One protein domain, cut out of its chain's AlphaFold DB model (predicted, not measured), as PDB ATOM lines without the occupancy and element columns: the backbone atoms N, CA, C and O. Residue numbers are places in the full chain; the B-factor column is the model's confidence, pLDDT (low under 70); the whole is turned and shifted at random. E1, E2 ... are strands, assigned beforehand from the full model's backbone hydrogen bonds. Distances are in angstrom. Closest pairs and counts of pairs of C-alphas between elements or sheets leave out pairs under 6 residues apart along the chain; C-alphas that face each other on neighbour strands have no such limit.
ATOM      1  N   ARG A  97     202.315 165.973 133.657       92.19
ATOM      2  CA  ARG A  97     201.810 165.972 132.282       92.19
ATOM      3  C   ARG A  97     201.226 164.618 131.941       92.19
ATOM      4  O   ARG A  97     201.756 163.596 132.378       92.19
ATOM      5  N   PHE A  98     200.177 164.612 131.131       95.81
ATOM      6  CA  PHE A  98     199.616 163.351 130.682       95.81
ATOM      7  C   PHE A  98     200.505 162.591 129.714       95.81
ATOM      8  O   PHE A  98     201.203 163.159 128.873       95.81
ATOM      9  N   THR A  99     200.414 161.268 129.819       95.81
ATOM     10  CA  THR A  99     200.889 160.356 128.789       95.81
ATOM     11  C   THR A  99     199.793 160.114 127.767       95.81
ATOM     12  O   THR A  99     198.690 159.699 128.137       95.81
ATOM     13  N   LEU A 100     200.100 160.338 126.492       95.88
ATOM     14  CA  LEU A 100     199.202 160.069 125.369       95.88
ATOM     15  C   LEU A 100     199.541 158.689 124.791       95.88
ATOM     16  O   LEU A 100     200.676 158.446 124.383       95.88
ATOM     17  N   GLY A 101     198.570 157.768 124.806       94.31
ATOM     18  CA  GLY A 101     198.706 156.456 124.160       94.31
ATOM     19  C   GLY A 101     198.698 156.574 122.635       94.31
ATOM     20  O   GLY A 101     198.345 157.618 122.110       94.31
ATOM     21  N   LYS A 102     199.054 155.511 121.912       95.19
ATOM     22  CA  LYS A 102     199.157 155.549 120.442       95.19
ATOM     23  C   LYS A 102     197.819 155.392 119.698       95.19
ATOM     24  O   LYS A 102     197.734 155.774 118.539       95.19
ATOM     25  N   ASP A 103     196.796 154.829 120.343       96.12
ATOM     26  CA  ASP A 103     195.549 154.414 119.684       96.12
ATOM     27  C   ASP A 103     194.380 155.317 120.088       96.12
ATOM     28  O   ASP A 103     193.938 155.296 121.245       96.12
ATOM     29  N   TRP A 104     193.867 156.083 119.122       96.38
ATOM     30  CA  TRP A 104     192.833 157.097 119.333       96.38
ATOM     31  C   TRP A 104     191.766 157.048 118.245       96.38
ATOM     32  O   TRP A 104     192.069 156.991 117.054       96.38
ATOM     33  N   ILE A 105     190.510 157.153 118.665       95.81
ATOM     34  CA  ILE A 105     189.339 157.217 117.789       95.81
ATOM     35  C   ILE A 105     188.700 158.596 117.918       95.81
ATOM     36  O   ILE A 105     188.646 159.145 119.021       95.81
ATOM     37  N   ALA A 106     188.232 159.149 116.801       93.94
ATOM     38  CA  ALA A 106     187.591 160.457 116.747       93.94
ATOM     39  C   ALA A 106     186.083 160.372 116.466       93.94
ATOM     40  O   ALA A 106     185.604 159.515 115.720       93.94
ATOM     41  N   SER A 107     185.362 161.310 117.075       93.81
ATOM     42  CA  SER A 107     184.082 161.844 116.624       93.81
ATOM     43  C   SER A 107     184.306 163.340 116.399       93.81
ATOM     44  O   SER A 107     184.681 164.051 117.332       93.81
ATOM     45  N   GLU A 108     184.179 163.808 115.165       90.12
ATOM     46  CA  GLU A 108     184.519 165.176 114.775       90.12
ATOM     47  C   GLU A 108     183.468 165.739 113.826       90.12
ATOM     48  O   GLU A 108     182.872 165.002 113.038       90.12
ATOM     49  N   VAL A 109     183.230 167.042 113.909       89.12
ATOM     50  CA  VAL A 109     182.487 167.790 112.897       89.12
ATOM     51  C   VAL A 109     183.307 168.997 112.480       89.12
ATOM     52  O   VAL A 109     183.910 169.660 113.325       89.12
ATOM     53  N   GLY A 110     183.326 169.310 111.192       86.12
ATOM     54  CA  GLY A 110     184.045 170.473 110.703       86.12
ATOM     55  C   GLY A 110     183.496 171.054 109.418       86.12
ATOM     56  O   GLY A 110     182.645 170.476 108.739       86.12
ATOM     57  N   PHE A 111     184.013 172.231 109.099       81.06
ATOM     58  CA  PHE A 111     183.662 172.994 107.913       81.06
ATOM     59  C   PHE A 111     184.923 173.546 107.272       81.06
ATOM     60  O   PHE A 111     185.854 173.956 107.962       81.06
ATOM     61  N   GLU A 112     184.913 173.602 105.948       78.12
ATOM     62  CA  GLU A 112     185.922 174.278 105.145       78.12
ATOM     63  C   GLU A 112     185.225 175.394 104.367       78.12
ATOM     64  O   GLU A 112     184.256 175.151 103.642       78.12
ATOM     65  N   ALA A 113     185.691 176.627 104.538       71.50
ATOM     66  CA  ALA A 113     185.236 177.750 103.744       71.50
ATOM     67  C   ALA A 113     185.937 177.723 102.382       71.50
ATOM     68  O   ALA A 113     187.164 177.684 102.291       71.50
ATOM     69  N   LYS A 114     185.146 177.793 101.312       67.75
ATOM     70  CA  LYS A 114     185.630 178.047  99.951       67.75
ATOM     71  C   LYS A 114     185.218 179.478  99.626       67.75
ATOM     72  O   LYS A 114     184.047 179.797  99.760       67.75
ATOM     73  N   GLY A 115     186.176 180.358  99.328       60.78
ATOM     74  CA  GLY A 115     186.031 181.821  99.456       60.78
ATOM     75  C   GLY A 115     184.838 182.493  98.752       60.78
ATOM     76  O   GLY A 115     184.459 183.592  99.141       60.78
ATOM     77  N   ASP A 116     184.237 181.853  97.753       66.88
ATOM     78  CA  ASP A 116     183.066 182.301  96.988       66.88
ATOM     79  C   ASP A 116     181.786 181.487  97.270       66.88
ATOM     80  O   ASP A 116     180.701 181.834  96.801       66.88
ATOM     81  N   VAL A 117     181.888 180.427  98.069       62.19
ATOM     82  CA  VAL A 117     180.788 179.549  98.461       62.19
ATOM     83  C   VAL A 117     180.564 179.695  99.960       62.19
ATOM     84  O   VAL A 117     181.313 179.158 100.773       62.19
ATOM     85  N   ILE A 118     179.486 180.382 100.337       55.53
ATOM     86  CA  ILE A 118     178.959 180.282 101.701       55.53
ATOM     87  C   ILE A 118     178.382 178.866 101.831       55.53
ATOM     88  O   ILE A 118     177.443 178.547 101.094       55.53
ATOM     89  N   GLY A 127     180.856 165.441 109.041       65.88
ATOM     90  CA  GLY A 127     180.932 164.591 110.224       65.88
ATOM     91  C   GLY A 127     181.900 163.439 109.966       65.88
ATOM     92  O   GLY A 127     181.915 162.878 108.873       65.88
ATOM     93  N   TYR A 128     182.703 163.109 110.970       75.69
ATOM     94  CA  TYR A 128     183.602 161.965 110.981       75.69
ATOM     95  C   TYR A 128     183.415 161.185 112.270       75.69
ATOM     96  O   TYR A 128     183.778 161.674 113.341       75.69
ATOM     97  N   TYR A 129     182.880 159.972 112.179       80.81
ATOM     98  CA  TYR A 129     182.632 159.141 113.349       80.81
ATOM     99  C   TYR A 129     183.348 157.793 113.297       80.81
ATOM    100  O   TYR A 129     183.357 157.086 112.290       80.81
ATOM    101  N   ALA A 130     183.899 157.394 114.446       79.81
ATOM    102  CA  ALA A 130     184.485 156.076 114.679       79.81
ATOM    103  C   ALA A 130     185.693 155.730 113.785       79.81
ATOM    104  O   ALA A 130     185.996 154.549 113.596       79.81
ATOM    105  N   GLY A 131     186.395 156.734 113.259       82.69
ATOM    106  CA  GLY A 131     187.633 156.550 112.504       82.69
ATOM    107  C   GLY A 131     188.893 156.978 113.275       82.69
ATOM    108  O   GLY A 131     188.783 157.530 114.378       82.69
ATOM    109  N   PRO A 132     190.101 156.695 112.742       86.56
ATOM    110  CA  PRO A 132     191.355 157.107 113.367       86.56
ATOM    111  C   PRO A 132     191.396 158.607 113.665       86.56
ATOM    112  O   PRO A 132     191.185 159.432 112.781       86.56
ATOM    113  N   SER A 133     191.710 158.960 114.911       89.81
ATOM    114  CA  SER A 133     191.978 160.352 115.276       89.81
ATOM    115  C   SER A 133     193.234 160.862 114.570       89.81
ATOM    116  O   SER A 133     194.141 160.091 114.248       89.81
ATOM    117  N   PHE A 134     193.346 162.181 114.418       86.50
ATOM    118  CA  PHE A 134     194.597 162.812 114.006       86.50
ATOM    119  C   PHE A 134     195.758 162.476 114.972       86.50
ATOM    120  O   PHE A 134     196.911 162.458 114.553       86.50
ATOM    121  N   LEU A 135     195.451 162.106 116.227       90.75
ATOM    122  CA  LEU A 135     196.398 161.581 117.222       90.75
ATOM    123  C   LEU A 135     196.865 160.139 116.978       90.75
ATOM    124  O   LEU A 135     197.646 159.609 117.769       90.75
ATOM    125  N   GLN A 136     196.363 159.449 115.957       93.12
ATOM    126  CA  GLN A 136     196.723 158.054 115.739       93.12
ATOM    127  C   GLN A 136     198.240 157.911 115.543       93.12
ATOM    128  O   GLN A 136     198.852 158.596 114.725       93.12
ATOM    129  N   ASN A 137     198.840 156.971 116.276       94.81
ATOM    130  CA  ASN A 137     200.283 156.732 116.368       94.81
ATOM    131  C   ASN A 137     201.091 157.880 116.994       94.81
ATOM    132  O   ASN A 137     202.295 157.987 116.752       94.81
ATOM    133  N   ILE A 138     200.457 158.725 117.808       95.44
ATOM    134  CA  ILE A 138     201.170 159.721 118.603       95.44
ATOM    135  C   ILE A 138     202.206 159.059 119.518       95.44
ATOM    136  O   ILE A 138     201.960 158.020 120.136       95.44
ATOM    137  N   GLN A 139     203.381 159.675 119.603       95.94
ATOM    138  CA  GLN A 139     204.504 159.185 120.392       95.94
ATOM    139  C   GLN A 139     205.241 160.342 121.075       95.94
ATOM    140  O   GLN A 139     205.250 161.458 120.548       95.94
ATOM    141  N   PRO A 140     205.868 160.107 122.238       95.75
ATOM    142  CA  PRO A 140     206.668 161.130 122.894       95.75
ATOM    143  C   PRO A 140     207.878 161.507 122.033       95.75
ATOM    144  O   PRO A 140     208.527 160.653 121.428       95.75
ATOM    145  N   VAL A 141     208.216 162.794 122.012       94.81
ATOM    146  CA  VAL A 141     209.457 163.279 121.405       94.81
ATOM    147  C   VAL A 141     210.613 162.965 122.356       94.81
ATOM    148  O   VAL A 141     210.617 163.396 123.516       94.81
ATOM    149  N   ASN A 142     211.603 162.219 121.866       93.25
ATOM    150  CA  ASN A 142     212.784 161.833 122.639       93.25
ATOM    151  C   ASN A 142     213.495 163.056 123.239       93.25
ATOM    152  O   ASN A 142     213.610 164.100 122.606       93.25
ATOM    153  N   GLY A 143     213.968 162.924 124.480       92.44
ATOM    154  CA  GLY A 143     214.669 163.999 125.193       92.44
ATOM    155  C   GLY A 143     213.768 165.085 125.794       92.44
ATOM    156  O   GLY A 143     214.253 165.909 126.561       92.44
ATOM    157  N   THR A 144     212.454 165.072 125.540       91.19
ATOM    158  CA  THR A 144     211.525 166.092 126.078       91.19
ATOM    159  C   THR A 144     210.880 165.709 127.411       91.19
ATOM    160  O   THR A 144     210.036 166.440 127.929       91.19
ATOM    161  N   SER A 145     211.250 164.554 127.975       86.94
ATOM    162  CA  SER A 145     210.680 164.020 129.224       86.94
ATOM    163  C   SER A 145     209.143 163.955 129.219       86.94
ATOM    164  O   SER A 145     208.501 164.245 130.225       86.94
ATOM    165  N   GLY A 146     208.543 163.621 128.068       83.50
ATOM    166  CA  GLY A 146     207.086 163.549 127.905       83.50
ATOM    167  C   GLY A 146     206.388 164.913 127.843       83.50
ATOM    168  O   GLY A 146     205.180 164.983 128.046       83.50
ATOM    169  N   THR A 147     207.133 165.995 127.590       91.12
ATOM    170  CA  THR A 147     206.565 167.340 127.408       91.12
ATOM    171  C   THR A 147     205.947 167.503 126.031       91.12
ATOM    172  O   THR A 147     204.877 168.089 125.918       91.12
ATOM    173  N   PHE A 148     206.606 166.981 124.996       94.44
ATOM    174  CA  PHE A 148     206.121 167.064 123.627       94.44
ATOM    175  C   PHE A 148     205.863 165.676 123.065       94.44
ATOM    176  O   PHE A 148     206.605 164.725 123.321       94.44
ATOM    177  N   TYR A 149     204.824 165.601 122.254       96.50
ATOM    178  CA  TYR A 149     204.444 164.449 121.466       96.50
ATOM    179  C   TYR A 149     204.403 164.838 119.999       96.50
ATOM    180  O   TYR A 149     204.195 166.003 119.666       96.50
ATOM    181  N   THR A 150     204.592 163.862 119.126       95.56
ATOM    182  CA  THR A 150     204.500 164.043 117.682       95.56
ATOM    183  C   THR A 150     203.797 162.860 117.045       95.56
ATOM    184  O   THR A 150     203.774 161.764 117.612       95.56
ATOM    185  N   ILE A 151     203.245 163.071 115.854       93.06
ATOM    186  CA  ILE A 151     202.763 161.992 115.001       93.06
ATOM    187  C   ILE A 151     203.791 161.799 113.871       93.06
ATOM    188  O   ILE A 151     204.060 162.750 113.123       93.06
ATOM    189  N   PRO A 152     204.392 160.600 113.729       89.81
ATOM    190  CA  PRO A 152     205.411 160.338 112.718       89.81
ATOM    191  C   PRO A 152     204.972 160.759 111.313       89.81
ATOM    192  O   PRO A 152     203.890 160.396 110.856       89.81
ATOM    193  N   ASN A 153     205.841 161.495 110.614       85.44
ATOM    194  CA  ASN A 153     205.627 161.967 109.238       85.44
ATOM    195  C   ASN A 153     204.407 162.891 109.048       85.44
ATOM    196  O   ASN A 153     203.899 163.005 107.932       85.44
ATOM    197  N   LYS A 154     203.921 163.534 110.118       84.44
ATOM    198  CA  LYS A 154     202.803 164.493 110.051       84.44
ATOM    199  C   LYS A 154     203.185 165.930 110.387       84.44
ATOM    200  O   LYS A 154     202.356 166.806 110.197       84.44
ATOM    201  N   GLY A 155     204.395 166.186 110.889       84.62
ATOM    202  CA  GLY A 155     204.812 167.551 111.235       84.62
ATOM    203  C   GLY A 155     203.952 168.204 112.325       84.62
ATOM    204  O   GLY A 155     203.851 169.424 112.368       84.62
ATOM    205  N   VAL A 156     203.328 167.390 113.182       89.31
ATOM    206  CA  VAL A 156     202.466 167.822 114.290       89.31
ATOM    207  C   VAL A 156     203.229 167.702 115.603       89.31
ATOM    208  O   VAL A 156     203.893 166.684 115.839       89.31
ATOM    209  N   TYR A 157     203.085 168.698 116.475       92.50
ATOM    210  CA  TYR A 157     203.577 168.670 117.846       92.50
ATOM    211  C   TYR A 157     202.476 169.016 118.834       92.50
ATOM    212  O   TYR A 157     201.795 170.020 118.677       92.50
ATOM    213  N   ILE A 158     202.342 168.206 119.882       94.44
ATOM    214  CA  ILE A 158     201.328 168.374 120.927       94.44
ATOM    215  C   ILE A 158     202.002 168.407 122.293       94.44
ATOM    216  O   ILE A 158     202.896 167.609 122.573       94.44
ATOM    217  N   SER A 159     201.548 169.307 123.161       94.56
ATOM    218  CA  SER A 159     202.014 169.433 124.539       94.56
ATOM    219  C   SER A 159     200.827 169.422 125.507       94.56
ATOM    220  O   SER A 159     200.030 170.366 125.501       94.56
ATOM    221  N   PRO A 160     200.675 168.370 126.335       94.62
ATOM    222  CA  PRO A 160     199.739 168.387 127.447       94.62
ATOM    223  C   PRO A 160     200.305 169.246 128.583       94.62
ATOM    224  O   PRO A 160     201.363 168.967 129.155       94.62
ATOM    225  N   MET A 161     199.595 170.323 128.900       93.94
ATOM    226  CA  MET A 161     199.942 171.290 129.932       93.94
ATOM    227  C   MET A 161     199.085 171.032 131.169       93.94
ATOM    228  O   MET A 161     197.857 171.102 131.089       93.94
ATOM    229  N   PRO A 162     199.693 170.718 132.318       93.94
ATOM    230  CA  PRO A 162     198.931 170.331 133.484       93.94
ATOM    231  C   PRO A 162     198.198 171.528 134.084       93.94
ATOM    232  O   PRO A 162     198.708 172.647 134.082       93.94
ATOM    233  N   THR A 163     197.009 171.269 134.617       94.06
ATOM    234  CA  THR A 163     196.221 172.258 135.360       94.06
ATOM    235  C   THR A 163     196.251 171.954 136.857       94.06
ATOM    236  O   THR A 163     196.853 170.967 137.296       94.06
ATOM    237  N   ILE A 164     195.573 172.781 137.657       92.44
ATOM    238  CA  ILE A 164     195.380 172.496 139.080       92.44
ATOM    239  C   ILE A 164     194.571 171.211 139.321       92.44
ATOM    240  O   ILE A 164     194.809 170.502 140.302       92.44
ATOM    241  N   LEU A 165     193.667 170.867 138.400       91.94
ATOM    242  CA  LEU A 165     192.947 169.603 138.421       91.94
ATOM    243  C   LEU A 165     193.823 168.510 137.812       91.94
ATOM    244  O   LEU A 165     194.139 168.525 136.624       91.94
ATOM    245  N   ARG A 166     194.173 167.501 138.616       89.94
ATOM    246  CA  ARG A 166     195.070 166.406 138.194       89.94
ATOM    247  C   ARG A 166     194.562 165.622 136.987       89.94
ATOM    248  O   ARG A 166     195.369 165.027 136.287       89.94
ATOM    249  N   CYS A 167     193.253 165.623 136.761       93.25
ATOM    250  CA  CYS A 167     192.599 164.905 135.672       93.25
ATOM    251  C   CYS A 167     192.327 165.777 134.441       93.25
ATOM    252  O   CYS A 167     191.738 165.286 133.485       93.25
ATOM    253  N   VAL A 168     192.817 167.023 134.422       95.75
ATOM    254  CA  VAL A 168     192.677 167.942 133.289       95.75
ATOM    255  C   VAL A 168     194.044 168.490 132.887       95.75
ATOM    256  O   VAL A 168     194.800 169.016 133.707       95.75
ATOM    257  N   ASN A 169     194.378 168.385 131.606       95.88
ATOM    258  CA  ASN A 169     195.479 169.115 130.984       95.88
ATOM    259  C   ASN A 169     194.893 170.017 129.888       95.88
ATOM    260  O   ASN A 169     194.007 169.592 129.151       95.88
ATOM    261  N   VAL A 170     195.388 171.245 129.760       95.62
ATOM    262  CA  VAL A 170     195.171 172.053 128.552       95.62
ATOM    263  C   VAL A 170     196.087 171.512 127.462       95.62
ATOM    264  O   VAL A 170     197.197 171.064 127.742       95.62
ATOM    265  N   LEU A 171     195.636 171.531 126.219       93.94
ATOM    266  CA  LEU A 171     196.419 171.096 125.077       93.94
ATOM    267  C   LEU A 171     196.886 172.288 124.267       93.94
ATOM    268  O   LEU A 171     196.113 173.193 123.963       93.94
ATOM    269  N   MET A 172     198.149 172.226 123.880       92.06
ATOM    270  CA  MET A 172     198.709 173.051 122.825       92.06
ATOM    271  C   MET A 172     199.117 172.131 121.684       92.06
ATOM    272  O   MET A 172     199.742 171.098 121.927       92.06
ATOM    273  N   GLU A 173     198.766 172.506 120.464       91.75
ATOM    274  CA  GLU A 173     199.125 171.781 119.252       91.75
ATOM    275  C   GLU A 173     199.576 172.772 118.181       91.75
ATOM    276  O   GLU A 173     199.115 173.913 118.153       91.75
ATOM    277  N   THR A 174     200.522 172.340 117.353       84.50
ATOM    278  CA  THR A 174     200.895 173.034 116.124       84.50
ATOM    279  C   THR A 174     201.253 172.027 115.039       84.50
ATOM    280  O   THR A 174     201.966 171.049 115.302       84.50
ATOM    281  N   SER A 175     200.806 172.310 113.818       84.62
ATOM    282  CA  SER A 175     201.048 171.485 112.641       84.62
ATOM    283  C   SER A 175     201.690 172.286 111.514       84.62
ATOM    284  O   SER A 175     201.217 173.350 111.112       84.62
ATOM    285  N   SER A 176     202.773 171.746 110.951       79.62
ATOM    286  CA  SER A 176     203.518 172.399 109.872       79.62
ATOM    287  C   SER A 176     202.914 172.219 108.479       79.62
ATOM    288  O   SER A 176     203.372 172.872 107.549       79.62
ATOM    289  N   HIS A 177     201.983 171.282 108.276       72.25
ATOM    290  CA  HIS A 177     201.511 170.924 106.926       72.25
ATOM    291  C   HIS A 177     200.205 171.600 106.517       72.25
ATOM    292  O   HIS A 177     199.958 171.764 105.328       72.25
ATOM    293  N   ASP A 178     199.394 172.005 107.481       71.19
ATOM    294  CA  ASP A 178     198.103 172.668 107.284       71.19
ATOM    295  C   ASP A 178     197.991 173.960 108.105       71.19
ATOM    296  O   ASP A 178     196.959 174.635 108.079       71.19
ATOM    297  N   SER A 179     199.077 174.362 108.777       81.38
ATOM    298  CA  SER A 179     199.068 175.458 109.746       81.38
ATOM    299  C   SER A 179     197.960 175.262 110.789       81.38
ATOM    300  O   SER A 179     197.330 176.231 111.222       81.38
ATOM    301  N   GLY A 180     197.706 173.997 111.139       82.25
ATOM    302  CA  GLY A 180     196.751 173.594 112.152       82.25
ATOM    303  C   GLY A 180     197.181 174.060 113.533       82.25
ATOM    304  O   GLY A 180     198.366 174.020 113.889       82.25
ATOM    305  N   THR A 181     196.204 174.548 114.286       87.12
ATOM    306  CA  THR A 181     196.352 174.852 115.704       87.12
ATOM    307  C   THR A 181     195.105 174.426 116.451       87.12
ATOM    308  O   THR A 181     193.972 174.732 116.062       87.12
ATOM    309  N   PHE A 182     195.311 173.826 117.616       87.12
ATOM    310  CA  PHE A 182     194.269 173.799 118.625       87.12
ATOM    311  C   PHE A 182     193.939 175.208 119.100       87.12
ATOM    312  O   PHE A 182     194.819 175.967 119.511       87.12
ATOM    313  N   ILE A 183     192.649 175.543 119.081       81.56
ATOM    314  CA  ILE A 183     192.157 176.783 119.672       81.56
ATOM    315  C   ILE A 183     191.936 176.593 121.168       81.56
ATOM    316  O   ILE A 183     191.421 175.569 121.632       81.56
ATOM    317  N   SER A 184     192.356 177.593 121.941       68.94
ATOM    318  CA  SER A 184     192.261 177.543 123.392       68.94
ATOM    319  C   SER A 184     190.861 177.957 123.884       68.94
ATOM    320  O   SER A 184     190.306 178.936 123.383       68.94
ATOM    321  N   PRO A 185     190.294 177.260 124.887       84.75
ATOM    322  CA  PRO A 185     190.867 176.070 125.498       84.75
ATOM    323  C   PRO A 185     190.431 174.777 124.790       84.75
ATOM    324  O   PRO A 185     189.234 174.532 124.579       84.75
ATOM    325  N   SER A 186     191.434 173.947 124.489       94.94
ATOM    326  CA  SER A 186     191.330 172.526 124.147       94.94
ATOM    327  C   SER A 186     191.891 171.713 125.314       94.94
ATOM    328  O   SER A 186     192.905 172.099 125.899       94.94
ATOM    329  N   TYR A 187     191.243 170.609 125.678       97.06
ATOM    330  CA  TYR A 187     191.550 169.867 126.900       97.06
ATOM    331  C   TYR A 187     191.814 168.389 126.625       97.06
ATOM    332  O   TYR A 187     191.161 167.774 125.785       97.06
ATOM    333  N   ALA A 188     192.720 167.809 127.407       96.94
ATOM    334  CA  ALA A 188     192.811 166.377 127.634       96.94
ATOM    335  C   ALA A 188     192.305 166.050 129.040       96.94
ATOM    336  O   ALA A 188     192.611 166.752 130.007       96.94
ATOM    337  N   LEU A 189     191.581 164.944 129.140       97.69
ATOM    338  CA  LEU A 189     191.160 164.309 130.375       97.69
ATOM    339  C   LEU A 189     191.934 163.016 130.569       97.69
ATOM    340  O   LEU A 189     192.171 162.258 129.619       97.69
ATOM    341  N   GLY A 190     192.336 162.782 131.810       96.31
ATOM    342  CA  GLY A 190     193.185 161.662 132.170       96.31
ATOM    343  C   GLY A 190     192.727 160.960 133.432       96.31
ATOM    344  O   GLY A 190     192.039 161.524 134.282       96.31
ATOM    345  N   THR A 191     193.123 159.701 133.544       92.31
ATOM    346  CA  THR A 191     192.984 158.920 134.767       92.31
ATOM    347  C   THR A 191     193.922 159.457 135.850       92.31
ATOM    348  O   THR A 191     194.865 160.202 135.579       92.31
ATOM    349  N   LYS A 192     193.700 159.056 137.105       85.44
ATOM    350  CA  LYS A 192     194.504 159.524 138.252       85.44
ATOM    351  C   LYS A 192     195.998 159.201 138.150       85.44
ATOM    352  O   LYS A 192     196.807 159.881 138.776       85.44
ATOM    353  N   ASP A 193     196.365 158.173 137.386       86.50
ATOM    354  CA  ASP A 193     197.752 157.798 137.090       86.50
ATOM    355  C   ASP A 193     198.368 158.610 135.933       86.50
ATOM    356  O   ASP A 193     199.517 158.378 135.568       86.50
ATOM    357  N   GLY A 194     197.643 159.589 135.382       90.75
ATOM    358  CA  GLY A 194     198.148 160.522 134.378       90.75
ATOM    359  C   GLY A 194     198.076 160.011 132.940       90.75
ATOM    360  O   GLY A 194     198.741 160.570 132.069       90.75
ATOM    361  N   LYS A 195     197.285 158.970 132.654       95.50
ATOM    362  CA  LYS A 195     197.056 158.503 131.281       95.50
ATOM    363  C   LYS A 195     195.874 159.241 130.670       95.50
ATOM    364  O   LYS A 195     194.761 159.156 131.182       95.50
ATOM    365  N   ALA A 196     196.106 159.949 129.568       97.25
ATOM    366  CA  ALA A 196     195.029 160.597 128.832       97.25
ATOM    367  C   ALA A 196     194.104 159.537 128.221       97.25
ATOM    368  O   ALA A 196     194.571 158.582 127.598       97.25
ATOM    369  N   PHE A 197     192.797 159.723 128.378       97.25
ATOM    370  CA  PHE A 197     191.791 158.827 127.806       97.25
ATOM    371  C   PHE A 197     190.803 159.538 126.886       97.25
ATOM    372  O   PHE A 197     190.157 158.871 126.079       97.25
ATOM    373  N   MET A 198     190.677 160.860 126.996       97.75
ATOM    374  CA  MET A 198     189.743 161.653 126.211       97.75
ATOM    375  C   MET A 198     190.302 163.045 125.953       97.75
ATOM    376  O   MET A 198     190.965 163.622 126.808       97.75
ATOM    377  N   LEU A 199     190.021 163.588 124.780       97.25
ATOM    378  CA  LEU A 199     190.261 164.966 124.408       97.25
ATOM    379  C   LEU A 199     188.954 165.598 123.959       97.25
ATOM    380  O   LEU A 199     188.140 164.959 123.291       97.25
ATOM    381  N   VAL A 200     188.815 166.878 124.274       96.94
ATOM    382  CA  VAL A 200     187.798 167.760 123.715       96.94
ATOM    383  C   VAL A 200     188.505 169.003 123.197       96.94
ATOM    384  O   VAL A 200     189.129 169.741 123.962       96.94
ATOM    385  N   ASN A 201     188.500 169.187 121.883       94.50
ATOM    386  CA  ASN A 201     189.305 170.213 121.230       94.50
ATOM    387  C   ASN A 201     188.559 170.892 120.089       94.50
ATOM    388  O   ASN A 201     187.682 170.304 119.460       94.50
ATOM    389  N   GLY A 202     188.953 172.133 119.828       91.69
ATOM    390  CA  GLY A 202     188.676 172.793 118.564       91.69
ATOM    391  C   GLY A 202     189.978 172.924 117.789       91.69
ATOM    392  O   GLY A 202     191.005 173.247 118.387       91.69
ATOM    393  N   CYS A 203     189.936 172.717 116.479       89.62
ATOM    394  CA  CYS A 203     191.080 172.900 115.593       89.62
ATOM    395  C   CYS A 203     190.742 173.909 114.497       89.62
ATOM    396  O   CYS A 203     189.610 173.942 114.007       89.62
ATOM    397  N   GLN A 204     191.717 174.729 114.118       88.25
ATOM    398  CA  GLN A 204     191.634 175.614 112.965       88.25
ATOM    399  C   GLN A 204     192.825 175.383 112.053       88.25
ATOM    400  O   GLN A 204     193.963 175.448 112.516       88.25
ATOM    401  N   ASN A 205     192.556 175.214 110.759       87.50
ATOM    402  CA  ASN A 205     193.593 175.214 109.736       87.50
ATOM    403  C   ASN A 205     193.429 176.470 108.885       87.50
ATOM    404  O   ASN A 205     192.378 176.712 108.284       87.50
ATOM    405  N   THR A 206     194.479 177.282 108.840       85.88
ATOM    406  CA  THR A 206     194.518 178.536 108.067       85.88
ATOM    407  C   THR A 206     195.194 178.365 106.712       85.88
ATOM    408  O   THR A 206     195.313 179.315 105.932       85.88
ATOM    409  N   THR A 207     195.651 177.150 106.408       84.56
ATOM    410  CA  THR A 207     196.265 176.820 105.130       84.56
ATOM    411  C   THR A 207     195.787 175.467 104.624       84.56
ATOM    412  O   THR A 207     195.287 174.632 105.373       84.56
ATOM    413  N   THR A 208     195.938 175.256 103.324       82.50
ATOM    414  CA  THR A 208     195.720 173.973 102.663       82.50
ATOM    415  C   THR A 208     196.887 173.688 101.727       82.50
ATOM    416  O   THR A 208     197.560 174.607 101.251       82.50
ATOM    417  N   MET A 209     197.159 172.412 101.470       82.88
ATOM    418  CA  MET A 209     198.203 172.011 100.532       82.88
ATOM    419  C   MET A 209     197.629 171.954  99.118       82.88
ATOM    420  O   MET A 209     196.779 171.116  98.821       82.88
ATOM    421  N   ALA A 210     198.150 172.792  98.225       84.06
ATOM    422  CA  ALA A 210     197.809 172.786  96.809       84.06
ATOM    423  C   ALA A 210     198.996 172.311  95.962       84.06
ATOM    424  O   ALA A 210     200.158 172.429  96.352       84.06
ATOM    425  N   THR A 211     198.709 171.767  94.777       91.00
ATOM    426  CA  THR A 211     199.745 171.499  93.771       91.00
ATOM    427  C   THR A 211     199.741 172.632  92.753       91.00
ATOM    428  O   THR A 211     198.783 172.774  92.000       91.00
ATOM    429  N   ILE A 212     200.812 173.427  92.722       89.19
ATOM    430  CA  ILE A 212     201.000 174.533  91.777       89.19
ATOM    431  C   ILE A 212     202.270 174.239  90.979       89.19
ATOM    432  O   ILE A 212     203.329 174.014  91.559       89.19
ATOM    433  N   ASN A 213     202.167 174.192  89.647       93.50
ATOM    434  CA  ASN A 213     203.287 173.884  88.742       93.50
ATOM    435  C   ASN A 213     204.054 172.594  89.112       93.50
ATOM    436  O   ASN A 213     205.280 172.543  89.045       93.50
ATOM    437  N   GLY A 214     203.337 171.552  89.545       92.06
ATOM    438  CA  GLY A 214     203.930 170.270  89.948       92.06
ATOM    439  C   GLY A 214     204.607 170.270  91.325       92.06
ATOM    440  O   GLY A 214     205.118 169.234  91.745       92.06
ATOM    441  N   GLN A 215     204.588 171.389  92.054       91.75
ATOM    442  CA  GLN A 215     205.115 171.495  93.413       91.75
ATOM    443  C   GLN A 215     203.980 171.538  94.434       91.75
ATOM    444  O   GLN A 215     202.969 172.211  94.231       91.75
ATOM    445  N   LYS A 216     204.159 170.833  95.557       86.38
ATOM    446  CA  LYS A 216     203.274 170.962  96.717       86.38
ATOM    447  C   LYS A 216     203.627 172.243  97.460       86.38
ATOM    448  O   LYS A 216     204.717 172.345  98.015       86.38
ATOM    449  N   VAL A 217     202.701 173.189  97.478       87.44
ATOM    450  CA  VAL A 217     202.861 174.480  98.145       87.44
ATOM    451  C   VAL A 217     201.710 174.713  99.111       87.44
ATOM    452  O   VAL A 217     200.586 174.265  98.888       87.44
ATOM    453  N   MET A 218     202.013 175.401 100.204       86.88
ATOM    454  CA  MET A 218     201.023 175.819 101.183       86.88
ATOM    455  C   MET A 218     200.306 177.066 100.661       86.88
ATOM    456  O   MET A 218     200.951 178.053 100.308       86.88
ATOM    457  N   THR A 219     198.981 177.014 100.592       84.19
ATOM    458  CA  THR A 219     198.125 178.123 100.154       84.19
ATOM    459  C   THR A 219     197.148 178.507 101.259       84.19
ATOM    460  O   THR A 219     196.847 177.660 102.102       84.19
ATOM    461  N   PRO A 220     196.620 179.744 101.273       84.88
ATOM    462  CA  PRO A 220     195.589 180.132 102.231       84.88
ATOM    463  C   PRO A 220     194.408 179.157 102.226       84.88
ATOM    464  O   PRO A 220     193.977 178.693 101.170       84.88
ATOM    465  N   GLY A 221     193.897 178.860 103.412       80.94
ATOM    466  CA  GLY A 221     192.735 178.015 103.645       80.94
ATOM    467  C   GLY A 221     191.973 178.514 104.868       80.94
ATOM    468  O   GLY A 221     192.439 179.392 105.593       80.94
ATOM    469  N   ALA A 222     190.781 177.981 105.087       83.06
ATOM    470  CA  ALA A 222     190.000 178.307 106.268       83.06
ATOM    471  C   ALA A 222     189.105 177.124 106.608       83.06
ATOM    472  O   ALA A 222     188.041 176.951 106.015       83.06
ATOM    473  N   SER A 223     189.531 176.310 107.566       84.56
ATOM    474  CA  SER A 223     188.681 175.269 108.127       84.56
ATOM    475  C   SER A 223     188.658 175.313 109.647       84.56
ATOM    476  O   SER A 223     189.539 175.870 110.308       84.56
ATOM    477  N   SER A 224     187.571 174.804 110.211       86.62
ATOM    478  CA  SER A 224     187.362 174.718 111.653       86.62
ATOM    479  C   SER A 224     186.701 173.394 111.990       86.62
ATOM    480  O   SER A 224     185.748 172.992 111.321       86.62
ATOM    481  N   TYR A 225     187.197 172.752 113.041       88.81
ATOM    482  CA  TYR A 225     186.761 171.438 113.496       88.81
ATOM    483  C   TYR A 225     186.481 171.468 114.993       88.81
ATOM    484  O   TYR A 225     187.184 172.140 115.751       88.81
ATOM    485  N   LEU A 226     185.472 170.714 115.417       92.81
ATOM    486  CA  LEU A 226     185.168 170.415 116.811       92.81
ATOM    487  C   LEU A 226     185.293 168.906 116.993       92.81
ATOM    488  O   LEU A 226     184.585 168.142 116.336       92.81
ATOM    489  N   GLY A 227     186.194 168.485 117.874       93.69
ATOM    490  CA  GLY A 227     186.581 167.092 118.028       93.69
ATOM    491  C   GLY A 227     186.407 166.580 119.452       93.69
ATOM    492  O   GLY A 227     186.852 167.197 120.424       93.69
ATOM    493  N   ILE A 228     185.823 165.388 119.558       96.44
ATOM    494  CA  ILE A 228     185.928 164.511 120.721       96.44
ATOM    495  C   ILE A 228     186.771 163.313 120.304       96.44
ATOM    496  O   ILE A 228     186.400 162.558 119.406       96.44
ATOM    497  N   GLN A 229     187.906 163.114 120.962       95.69
ATOM    498  CA  GLN A 229     188.792 161.990 120.666       95.69
ATOM    499  C   GLN A 229     188.979 161.173 121.926       95.69
ATOM    500  O   GLN A 229     189.154 161.728 123.003       95.69
ATOM    501  N   VAL A 230     188.947 159.857 121.817       96.88
ATOM    502  CA  VAL A 230     189.108 158.970 122.971       96.88
ATOM    503  C   VAL A 230     190.104 157.876 122.656       96.88
ATOM    504  O   VAL A 230     190.238 157.445 121.510       96.88
ATOM    505  N   SER A 231     190.807 157.413 123.685       96.44
ATOM    506  CA  SER A 231     191.645 156.231 123.548       96.44
ATOM    507  C   SER A 231     190.774 155.063 123.086       96.44
ATOM    508  O   SER A 231     189.680 154.858 123.616       96.44
ATOM    509  N   ALA A 232     191.251 154.306 122.095       93.94
ATOM    510  CA  ALA A 232     190.445 153.315 121.381       93.94
ATOM    511  C   ALA A 232     189.755 152.293 122.303       93.94
ATOM    512  O   ALA A 232     188.628 151.888 122.041       93.94
ATOM    513  N   GLN A 233     190.383 151.941 123.429       93.25
ATOM    514  CA  GLN A 233     189.815 151.031 124.432       93.25
ATOM    515  C   GLN A 233     188.514 151.535 125.091       93.25
ATOM    516  O   GLN A 233     187.775 150.741 125.668       93.25
ATOM    517  N   TYR A 234     188.236 152.840 125.030       92.31
ATOM    518  CA  TYR A 234     187.030 153.462 125.584       92.31
ATOM    519  C   TYR A 234     186.009 153.848 124.512       92.31
ATOM    520  O   TYR A 234     184.930 154.337 124.850       92.31
ATOM    521  N   PHE A 235     186.317 153.631 123.230       89.62
ATOM    522  CA  PHE A 235     185.378 153.890 122.152       89.62
ATOM    523  C   PHE A 235     184.497 152.661 121.923       89.62
ATOM    524  O   PHE A 235     184.961 151.614 121.474       89.62
TER     525      PHE A 235
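Overview. This is residues 97 to 118 and 127 to 235 of the 242 residues of an uncharacterized protein of Neisseriales bacterium (UniProt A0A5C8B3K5). A single long antiparallel sheet of eight strands is curled like part of a barrel but left open, its two edge strands, E2 and E3, apart. The long hairpin of E7 and E8 runs on past the strands beside it at one end and gives the domain its length, while the 16-residue link from E2 to E3 joins the two edges. The 131 printed residues hold no named helix and eight named strands, E1 to E8 along the chain, and the sheet's order is E2, E1, E8, E7, E6, E5, E4, E3. The class is all strand; the whole is compact, with a radius of gyration of the C-alphas of 15.5 A, and only just elongated, with spans of 50 by 33 by 26 A.

Arrangement. E1, residues 104 to 112, bends by 60 degrees at residue 107 and is an inner strand of the sheet. Its antiparallel neighbour E2, residues 127 to 132, is an edge strand, and N 128 is within hydrogen-bond range of O 108 at 2.8 A. The other edge strand is E3, residues 149 to 151, apart from E2. Ahead of E3, residues 139 to 140 pair with its residues 149 to 150 in a short antiparallel pairing. E3 and E4, residues 156 to 162, form a hairpin, with N 149 and O 158 2.8 A apart. E4 and E5, residues 168 to 175, form another at 160 degrees between directions, with N 159 and O 172 2.8 A apart. E5 and E6, residues 180 to 190, form a hairpin with N 171 and O 186 2.8 A apart; E6 bends by 85 degrees at residue 184. E6 and E7, residues 196 to 212, form a hairpin at 161 degrees, with N 187 and O 200 2.9 A apart. E7 and E8, residues 215 to 231, form the last hairpin at 165 degrees; N 217 and O 210 are 2.9 A apart, as are N 225 and O 203. E7 bends by 73 degrees at residue 200 and E8 by 90 degrees at residue 220. E8 is also the antiparallel neighbour of E1, at 131 degrees, with N 107 and O 228 2.8 A apart. E3 to E8 make a meander, each strand the antiparallel neighbour of the one before. Among the pairs that are apart are E1 and E5, and E4 and E8.

Along the chain. E1 begins at C-alpha 104 at (192.833, 157.097, 119.333) and is 23.3 A long. E2 is 13.2 A long, and E3, 7.1 A, begins at C-alpha 149 at (204.444, 164.449, 121.466). E4 measures 19.7 A, E5 22.6 A and E6 23.6 A. E7 and E8, 17 residues each, measure 40.0 A and 36.4 A from first to last C-alpha, and E8 ends at C-alpha 231 at (191.645, 156.231, 123.548).

Size, cuts and confidence. The two C-alphas farthest apart are those of Lys 192 and Asn 213, 52.3 A. The sheet is twisted, with C-alphas up to 11.0 A off its best plane; from edge to edge its twist is 80 degrees and its curl 114 degrees. Residues 119 to 126 are not printed, and C-alphas 118 and 127 are 18.0 A apart across this cut, which lies in the link from E1 to E2. Of the links printed whole, that from E2 to E3 is long and the others are tight. The mean pLDDT of the printed part is 88.7; residues 114 to 118, 127 and 184 are under 70.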